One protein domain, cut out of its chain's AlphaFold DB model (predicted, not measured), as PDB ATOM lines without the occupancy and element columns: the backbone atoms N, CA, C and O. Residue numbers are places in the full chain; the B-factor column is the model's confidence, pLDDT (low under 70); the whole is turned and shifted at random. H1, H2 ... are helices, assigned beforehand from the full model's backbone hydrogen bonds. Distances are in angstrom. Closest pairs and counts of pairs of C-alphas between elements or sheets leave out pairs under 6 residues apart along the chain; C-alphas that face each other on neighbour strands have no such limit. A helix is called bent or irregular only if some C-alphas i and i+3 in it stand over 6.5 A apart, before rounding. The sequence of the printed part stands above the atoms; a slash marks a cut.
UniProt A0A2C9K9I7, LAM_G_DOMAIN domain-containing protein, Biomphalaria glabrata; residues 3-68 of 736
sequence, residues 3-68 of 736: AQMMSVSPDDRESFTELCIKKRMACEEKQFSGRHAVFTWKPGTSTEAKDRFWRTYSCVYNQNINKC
ATOM      1  N   ALA A   3     189.680 202.237 234.273       67.00
ATOM      2  CA  ALA A   3     190.978 202.601 233.686       67.00
ATOM      3  C   ALA A   3     192.175 201.795 234.242       67.00
ATOM      4  O   ALA A   3     193.042 201.384 233.482       67.00
ATOM      5  N   GLN A   4     192.197 201.498 235.546       76.06
ATOM      6  CA  GLN A   4     193.253 200.693 236.180       76.06
ATOM      7  C   GLN A   4     193.181 199.213 235.773       76.06
ATOM      8  O   GLN A   4     194.189 198.516 235.781       76.06
ATOM      9  N   MET A   5     192.014 198.727 235.337       72.88
ATOM     10  CA  MET A   5     191.873 197.357 234.824       72.88
ATOM     11  C   MET A   5     192.591 197.158 233.481       72.88
ATOM     12  O   MET A   5     192.804 196.022 233.071       72.88
ATOM     13  N   MET A   6     193.038 198.236 232.822       74.62
ATOM     14  CA  MET A   6     193.914 198.146 231.649       74.62
ATOM     15  C   MET A   6     195.325 197.620 231.980       74.62
ATOM     16  O   MET A   6     196.007 197.144 231.071       74.62
ATOM     17  N   SER A   7     195.735 197.646 233.256       81.12
ATOM     18  CA  SER A   7     196.972 197.024 233.756       81.12
ATOM     19  C   SER A   7     196.883 195.494 233.843       81.12
ATOM     20  O   SER A   7     197.904 194.817 233.764       81.12
ATOM     21  N   VAL A   8     195.679 194.929 233.975       84.69
ATOM     22  CA  VAL A   8     195.443 193.474 233.910       84.69
ATOM     23  C   VAL A   8     195.486 193.027 232.443       84.69
ATOM     24  O   VAL A   8     195.101 193.797 231.550       84.69
ATOM     25  N   SER A   9     195.963 191.809 232.176       85.94
ATOM     26  CA  SER A   9     195.955 191.216 230.832       85.94
ATOM     27  C   SER A   9     194.532 191.162 230.256       85.94
ATOM     28  O   SER A   9     193.602 190.903 231.021       85.94
ATOM     29  N   PRO A  10     194.313 191.430 228.949       84.81
ATOM     30  CA  PRO A  10     192.981 191.417 228.342       84.81
ATOM     31  C   PRO A  10     192.157 190.170 228.679       84.81
ATOM     32  O   PRO A  10     190.997 190.314 229.058       84.81
ATOM     33  N   ASP A  11     192.786 188.998 228.622       86.50
ATOM     34  CA  ASP A  11     192.149 187.685 228.786       86.50
ATOM     35  C   ASP A  11     191.679 187.435 230.234       86.50
ATOM     36  O   ASP A  11     190.665 186.782 230.474       86.50
ATOM     37  N   ASP A  12     192.367 188.034 231.213       86.81
ATOM     38  CA  ASP A  12     192.081 187.887 232.647       86.81
ATOM     39  C   ASP A  12     191.071 188.917 233.184       86.81
ATOM     40  O   ASP A  12     190.502 188.742 234.267       86.81
ATOM     41  N   ARG A  13     190.843 190.025 232.458       85.88
ATOM     42  CA  ARG A  13     190.037 191.167 232.939       85.88
ATOM     43  C   ARG A  13     188.612 190.788 233.300       85.88
ATOM     44  O   ARG A  13     188.098 191.285 234.303       85.88
ATOM     45  N   GLU A  14     187.957 189.975 232.479       84.50
ATOM     46  CA  GLU A  14     186.555 189.617 232.697       84.50
ATOM     47  C   GLU A  14     186.415 188.689 233.908       84.50
ATOM     48  O   GLU A  14     185.667 189.008 234.833       84.50
ATOM     49  N   SER A  15     187.246 187.647 233.988       85.81
ATOM     50  CA  SER A  15     187.365 186.749 235.144       85.81
ATOM     51  C   SER A  15     187.639 187.507 236.451       85.81
ATOM     52  O   SER A  15     186.941 187.299 237.447       85.81
ATOM     53  N   PHE A  16     188.590 188.451 236.449       86.06
ATOM     54  CA  PHE A  16     188.868 189.300 237.612       86.06
ATOM     55  C   PHE A  16     187.685 190.224 237.955       86.06
ATOM     56  O   PHE A  16     187.357 190.407 239.128       86.06
ATOM     57  N   THR A  17     187.001 190.792 236.953       83.56
ATOM     58  CA  THR A  17     185.798 191.618 237.173       83.56
ATOM     59  C   THR A  17     184.690 190.807 237.840       83.56
ATOM     60  O   THR A  17     184.066 191.268 238.797       83.56
ATOM     61  N   GLU A  18     184.440 189.598 237.346       85.44
ATOM     62  CA  GLU A  18     183.351 188.744 237.805       85.44
ATOM     63  C   GLU A  18     183.584 188.253 239.239       85.44
ATOM     64  O   GLU A  18     182.700 188.373 240.086       85.44
ATOM     65  N   LEU A  19     184.791 187.762 239.538       84.31
ATOM     66  CA  LEU A  19     185.143 187.203 240.847       84.31
ATOM     67  C   LEU A  19     185.433 188.296 241.891       84.31
ATOM     68  O   LEU A  19     184.790 188.351 242.941       84.31
ATOM     69  N   CYS A  20     186.378 189.189 241.599       83.50
ATOM     70  CA  CYS A  20     186.947 190.102 242.591       83.50
ATOM     71  C   CYS A  20     186.136 191.396 242.775       83.50
ATOM     72  O   CYS A  20     186.231 192.024 243.829       83.50
ATOM     73  N   ILE A  21     185.345 191.812 241.771       80.19
ATOM     74  CA  ILE A  21     184.552 193.058 241.815       80.19
ATOM     75  C   ILE A  21     183.058 192.774 242.003       80.19
ATOM     76  O   ILE A  21     182.479 193.234 242.986       80.19
ATOM     77  N   LYS A  22     182.422 192.023 241.091       82.75
ATOM     78  CA  LYS A  22     180.970 191.763 241.145       82.75
ATOM     79  C   LYS A  22     180.603 190.821 242.294       82.75
ATOM     80  O   LYS A  22     179.766 191.172 243.119       82.75
ATOM     81  N   LYS A  23     181.258 189.656 242.383       85.06
ATOM     82  CA  LYS A  23     181.025 188.653 243.443       85.06
ATOM     83  C   LYS A  23     181.707 188.986 244.778       85.06
ATOM     84  O   LYS A  23     181.548 188.233 245.731       85.06
ATOM     85  N   ARG A  24     182.438 190.110 244.856       77.12
ATOM     86  CA  ARG A  24     183.170 190.592 246.045       77.12
ATOM     87  C   ARG A  24     184.019 189.512 246.734       77.12
ATOM     88  O   ARG A  24     184.103 189.478 247.959       77.12
ATOM     89  N   MET A  25     184.676 188.644 245.967       81.38
ATOM     90  CA  MET A  25     185.713 187.780 246.532       81.38
ATOM     91  C   MET A  25     186.945 188.628 246.867       81.38
ATOM     92  O   MET A  25     187.344 189.480 246.070       81.38
ATOM     93  N   ALA A  26     187.536 188.410 248.044       79.81
ATOM     94  CA  ALA A  26     188.790 189.051 248.425       79.81
ATOM     95  C   ALA A  26     189.923 188.505 247.546       79.81
ATOM     96  O   ALA A  26     190.222 187.312 247.598       79.81
ATOM     97  N   CYS A  27     190.534 189.373 246.743       84.25
ATOM     98  CA  CYS A  27     191.634 189.018 245.856       84.25
ATOM     99  C   CYS A  27     192.934 189.706 246.294       84.25
ATOM    100  O   CYS A  27     192.930 190.872 246.688       84.25
ATOM    101  N   GLU A  28     194.046 188.975 246.229       80.12
ATOM    102  CA  GLU A  28     195.352 189.385 246.758       80.12
ATOM    103  C   GLU A  28     196.434 189.447 245.672       80.12
ATOM    104  O   GLU A  28     196.409 188.708 244.688       80.12
ATOM    105  N   GLU A  29     197.472 190.248 245.914       79.19
ATOM    106  CA  GLU A  29     198.642 190.402 245.036       79.19
ATOM    107  C   GLU A  29     199.385 189.090 244.722       79.19
ATOM    108  O   GLU A  29     199.942 188.918 243.631       79.19
ATOM    109  N   LYS A  30     199.310 188.111 245.630       78.56
ATOM    110  CA  LYS A  30     199.841 186.754 245.434       78.56
ATOM    111  C   LYS A  30     199.185 186.028 244.248       78.56
ATOM    112  O   LYS A  30     199.812 185.179 243.630       78.56
ATOM    113  N   GLN A  31     197.952 186.379 243.871       81.69
ATOM    114  CA  GLN A  31     197.271 185.795 242.705       81.69
ATOM    115  C   GLN A  31     197.810 186.322 241.365       81.69
ATOM    116  O   GLN A  31     197.471 185.764 240.324       81.69
ATOM    117  N   PHE A  32     198.656 187.356 241.386       80.50
ATOM    118  CA  PHE A  32     199.336 187.919 240.216       80.50
ATOM    119  C   PHE A  32     200.850 187.628 240.199       80.50
ATOM    120  O   PHE A  32     201.574 188.163 239.355       80.50
ATOM    121  N   SER A  33     201.371 186.839 241.151       69.38
ATOM    122  CA  SER A  33     202.818 186.647 241.320       69.38
ATOM    123  C   SER A  33     203.202 185.283 241.916       69.38
ATOM    124  O   SER A  33     202.695 184.857 242.947       69.38
ATOM    125  N   GLY A  34     204.152 184.593 241.275       69.81
ATOM    126  CA  GLY A  34     204.668 183.286 241.714       69.81
ATOM    127  C   GLY A  34     204.119 182.091 240.921       69.81
ATOM    128  O   GLY A  34     203.465 182.252 239.896       69.81
ATOM    129  N   ARG A  35     204.403 180.864 241.391       61.88
ATOM    130  CA  ARG A  35     204.083 179.601 240.679       61.88
ATOM    131  C   ARG A  35     202.586 179.276 240.559       61.88
ATOM    132  O   ARG A  35     202.235 178.341 239.851       61.88
ATOM    133  N   HIS A  36     201.726 180.025 241.248       68.44
ATOM    134  CA  HIS A  36     200.271 179.839 241.264       68.44
ATOM    135  C   HIS A  36     199.531 181.149 240.943       68.44
ATOM    136  O   HIS A  36     198.475 181.423 241.510       68.44
ATOM    137  N   ALA A  37     200.100 181.981 240.064       75.94
ATOM    138  CA  ALA A  37     199.395 183.142 239.536       75.94
ATOM    139  C   ALA A  37     198.145 182.688 238.755       75.94
ATOM    140  O   ALA A  37     198.227 181.821 237.888       75.94
ATOM    141  N   VAL A  38     196.995 183.271 239.098       81.88
ATOM    142  CA  VAL A  38     195.675 183.015 238.491       81.88
ATOM    143  C   VAL A  38     195.290 184.136 237.521       81.88
ATOM    144  O   VAL A  38     194.458 183.930 236.649       81.88
ATOM    145  N   PHE A  39     195.915 185.308 237.662       86.25
ATOM    146  CA  PHE A  39     195.747 186.459 236.781       86.25
ATOM    147  C   PHE A  39     197.118 187.021 236.396       86.25
ATOM    148  O   PHE A  39     198.079 186.931 237.165       86.25
ATOM    149  N   THR A  40     197.218 187.646 235.228       86.62
ATOM    150  CA  THR A  40     198.464 188.209 234.705       86.62
ATOM    151  C   THR A  40     198.380 189.724 234.510       86.62
ATOM    152  O   THR A  40     197.333 190.307 234.214       86.62
ATOM    153  N   TRP A  41     199.516 190.398 234.692       86.62
ATOM    154  CA  TRP A  41     199.673 191.804 234.322       86.62
ATOM    155  C   TRP A  41     199.904 191.927 232.816       86.62
ATOM    156  O   TRP A  41     200.616 191.114 232.225       86.62
ATOM    157  N   LYS A  42     199.393 192.996 232.200       87.88
ATOM    158  CA  LYS A  42     199.721 193.341 230.814       87.88
ATOM    159  C   LYS A  42     201.252 193.508 230.674       87.88
ATOM    160  O   LYS A  42     201.860 194.155 231.538       87.88
ATOM    161  N   PRO A  43     201.887 193.004 229.597       83.94
ATOM    162  CA  PRO A  43     203.306 193.239 229.331       83.94
ATOM    163  C   PRO A  43     203.676 194.728 229.408       83.94
ATOM    164  O   PRO A  43     202.947 195.584 228.905       83.94
ATOM    165  N   GLY A  44     204.796 195.035 230.068       80.81
ATOM    166  CA  GLY A  44     205.266 196.409 230.288       80.81
ATOM    167  C   GLY A  44     204.590 197.181 231.433       80.81
ATOM    168  O   GLY A  44     204.923 198.344 231.636       80.81
ATOM    169  N   THR A  45     203.674 196.579 232.205       83.31
ATOM    170  CA  THR A  45     203.063 197.248 233.375       83.31
ATOM    171  C   THR A  45     204.115 197.539 234.454       83.31
ATOM    172  O   THR A  45     204.681 196.605 235.039       83.31
ATOM    173  N   SER A  46     204.348 198.826 234.730       83.19
ATOM    174  CA  SER A  46     205.316 199.307 235.726       83.19
ATOM    175  C   SER A  46     204.883 199.004 237.165       83.19
ATOM    176  O   SER A  46     203.736 198.632 237.422       83.19
ATOM    177  N   THR A  47     205.799 199.146 238.122       80.88
ATOM    178  CA  THR A  47     205.532 198.867 239.543       80.88
ATOM    179  C   THR A  47     204.484 199.826 240.114       80.88
ATOM    180  O   THR A  47     203.546 199.399 240.780       80.88
ATOM    181  N   GLU A  48     204.558 201.106 239.750       75.38
ATOM    182  CA  GLU A  48     203.631 202.158 240.183       75.38
ATOM    183  C   GLU A  48     202.202 201.879 239.692       75.38
ATOM    184  O   GLU A  48     201.233 202.116 240.413       75.38
ATOM    185  N   ALA A  49     202.057 201.317 238.486       75.75
ATOM    186  CA  ALA A  49     200.765 200.918 237.933       75.75
ATOM    187  C   ALA A  49     200.146 199.699 238.653       75.75
ATOM    188  O   ALA A  49     198.920 199.569 238.677       75.75
ATOM    189  N   LYS A  50     200.964 198.834 239.271       84.25
ATOM    190  CA  LYS A  50     200.512 197.692 240.093       84.25
ATOM    191  C   LYS A  50     200.078 198.162 241.478       84.25
ATOM    192  O   LYS A  50     198.950 197.893 241.893       84.25
ATOM    193  N   ASP A  51     200.910 198.972 242.128       79.88
ATOM    194  CA  ASP A  51     200.592 199.676 243.375       79.88
ATOM    195  C   ASP A  51     199.270 200.448 243.269       79.88
ATOM    196  O   ASP A  51     198.380 200.340 244.121       79.88
ATOM    197  N   ARG A  52     199.120 201.229 242.194       78.25
ATOM    198  CA  ARG A  52     197.938 202.056 241.959       78.25
ATOM    199  C   ARG A  52     196.690 201.215 241.676       78.25
ATOM    200  O   ARG A  52     195.604 201.579 242.144       78.25
ATOM    201  N   PHE A  53     196.826 200.077 240.992       85.31
ATOM    202  CA  PHE A  53     195.747 199.098 240.844       85.31
ATOM    203  C   PHE A  53     195.283 198.569 242.208       85.31
ATOM    204  O   PHE A  53     194.091 198.668 242.507       85.31
ATOM    205  N   TRP A  54     196.195 198.108 243.073       83.88
ATOM    206  CA  TRP A  54     195.840 197.566 244.393       83.88
ATOM    207  C   TRP A  54     195.224 198.602 245.334       83.88
ATOM    208  O   TRP A  54     194.223 198.308 245.991       83.88
ATOM    209  N   ARG A  55     195.734 199.839 245.351       77.81
ATOM    210  CA  ARG A  55     195.129 200.947 246.120       77.81
ATOM    211  C   ARG A  55     193.709 201.264 245.637       77.81
ATOM    212  O   ARG A  55     192.807 201.467 246.450       77.81
ATOM    213  N   THR A  56     193.485 201.241 244.321       79.38
ATOM    214  CA  THR A  56     192.154 201.453 243.725       79.38
ATOM    215  C   THR A  56     191.207 200.283 244.022       79.38
ATOM    216  O   THR A  56     190.060 200.517 244.401       79.38
ATOM    217  N   TYR A  57     191.677 199.035 243.903       83.44
ATOM    218  CA  TYR A  57     190.914 197.832 244.245       83.44
ATOM    219  C   TYR A  57     190.504 197.830 245.722       83.44
ATOM    220  O   TYR A  57     189.317 197.725 246.020       83.44
ATOM    221  N   SER A  58     191.456 198.033 246.637       80.62
ATOM    222  CA  SER A  58     191.216 198.016 248.084       80.62
ATOM    223  C   SER A  58     190.212 199.086 248.527       80.62
ATOM    224  O   SER A  58     189.315 198.792 249.318       80.62
ATOM    225  N   CYS A  59     190.279 200.303 247.972       80.56
ATOM    226  CA  CYS A  59     189.266 201.333 248.223       80.56
ATOM    227  C   CYS A  59     187.855 200.883 247.793       80.56
ATOM    228  O   CYS A  59     186.906 200.984 248.575       80.56
ATOM    229  N   VAL A  60     187.722 200.381 246.558       78.94
ATOM    230  CA  VAL A  60     186.435 199.976 245.965       78.94
ATOM    231  C   VAL A  60     185.845 198.765 246.690       78.94
ATOM    232  O   VAL A  60     184.662 198.775 247.025       78.94
ATOM    233  N   TYR A  61     186.668 197.757 246.984       81.94
ATOM    234  CA  TYR A  61     186.284 196.551 247.717       81.94
ATOM    235  C   TYR A  61     185.762 196.886 249.123       81.94
ATOM    236  O   TYR A  61     184.663 196.482 249.500       81.94
ATOM    237  N   ASN A  62     186.501 197.716 249.867       79.81
ATOM    238  CA  ASN A  62     186.124 198.148 251.214       79.81
ATOM    239  C   ASN A  62     185.057 199.265 251.232       79.81
ATOM    240  O   ASN A  62     184.791 199.821 252.297       79.81
ATOM    241  N   GLN A  63     184.481 199.641 250.081       73.06
ATOM    242  CA  GLN A  63     183.491 200.723 249.912       73.06
ATOM    243  C   GLN A  63     183.922 202.094 250.479       73.06
ATOM    244  O   GLN A  63     183.107 203.000 250.643       73.06
ATOM    245  N   ASN A  64     185.215 202.288 250.746       73.50
ATOM    246  CA  ASN A  64     185.778 203.494 251.355       73.50
ATOM    247  C   ASN A  64     186.080 204.552 250.276       73.50
ATOM    248  O   ASN A  64     187.204 205.038 250.174       73.50
ATOM    249  N   ILE A  65     185.077 204.898 249.457       64.88
ATOM    250  CA  ILE A  65     185.212 205.723 248.237       64.88
ATOM    251  C   ILE A  65     185.983 207.031 248.502       64.88
ATOM    252  O   ILE A  65     186.855 207.405 247.720       64.88
ATOM    253  N   ASN A  66     185.764 207.650 249.666       63.84
ATOM    254  CA  ASN A  66     186.432 208.877 250.123       63.84
ATOM    255  C   ASN A  66     187.944 208.718 250.422       63.84
ATOM    256  O   ASN A  66     188.558 209.649 250.935       63.84
ATOM    257  N   LYS A  67     188.538 207.547 250.154       68.00
ATOM    258  CA  LYS A  67     189.978 207.238 250.261       68.00
ATOM    259  C   LYS A  67     190.559 206.646 248.964       68.00
ATOM    260  O   LYS A  67     191.674 206.126 248.974       68.00
ATOM    261  N   CYS A  68     189.814 206.668 247.859       76.31
ATOM    262  CA  CYS A  68     190.308 206.214 246.556       76.31
ATOM    263  C   CYS A  68     191.360 207.186 245.997       76.31
ATOM    264  O   CYS A  68     191.212 208.391 246.194       76.31
TER     265      CYS A  68
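Overview. This is residues 3 to 68 of the 736 residues of the protein "LAM_G_DOMAIN domain-containing protein" of Biomphalaria glabrata (UniProt A0A2C9K9I7). Two longer helices, H2 and H4, run roughly the same way with a gap between them; the short H1 sits on one side of this gap and the small H3 on the opposite side. It is a small helical cluster with few close contacts between its helices, and a long loop, residues 33 to 46, leads from H3 to the start of H4. The printed part has 66 residues with four named helices, in the order H1, H2, H3, H4, and no named strand; the class is all helix. The whole is compact, with a radius of gyration of the C-alphas of 11.4 A, and its C-alphas span 32 by 25 by 19 A.

Along the chain. Find C-alpha 3 at (190.978, 202.601, 233.686); there H1 begins, residues 3 to 7. Go on to C-alpha 10 at (192.981, 191.417, 228.342), where H2 begins; it takes residues 10 to 22 and measures 17.6 A from first to last C-alpha. H2 is irregular, with C-alphas 11 and 14 lying 7.1 A apart. H3 follows at residues 29 to 32, 5.5 A from first to last C-alpha. H4, residues 47 to 61, is the longest helix at 21.0 A and ends at C-alpha 61, at (186.284, 196.551, 247.717).

Arrangement. Start at H1, which touches H4; their closest C-alphas are those of Gln 4 and Phe 53, 5.5 A apart. H1 and H2 are close but not clearly touching, their closest C-alphas, Met 5 and Arg 13, being 6.7 A apart. H2 and H4 are close but not clearly touching too, at a shallow tilt of 30 degrees, the same way; look at the C-alphas of Ile 21 and Tyr 61, their closest, 7.1 A apart. H3 is close to H4 but not clearly touching it, with the C-alphas of Glu 29 and Trp 54 the closest at 7.7 A. H3 is apart from H1 and from H2. In H4 every O i to N i+4 pair is within hydrogen-bond range; in H2 6 of 9 are, in H1 0 of 1 but 2 of 2 O i to N i+3 pairs, and H3 is too short for an O i to N i+4 pair.

Size, cuts and confidence. The two C-alphas farthest apart are those of Arg 35 and Asn 66, at 35.5 A. The printed part has no cut. The link from H1 to H2 is tight, that from H2 to H3 short, and that from H3 to H4 long, with 14 residues. The mean pLDDT of the printed part is 79.7; look for values under 70 at residue 3, residues 33 to 36 and residues 65 to 67 of this model.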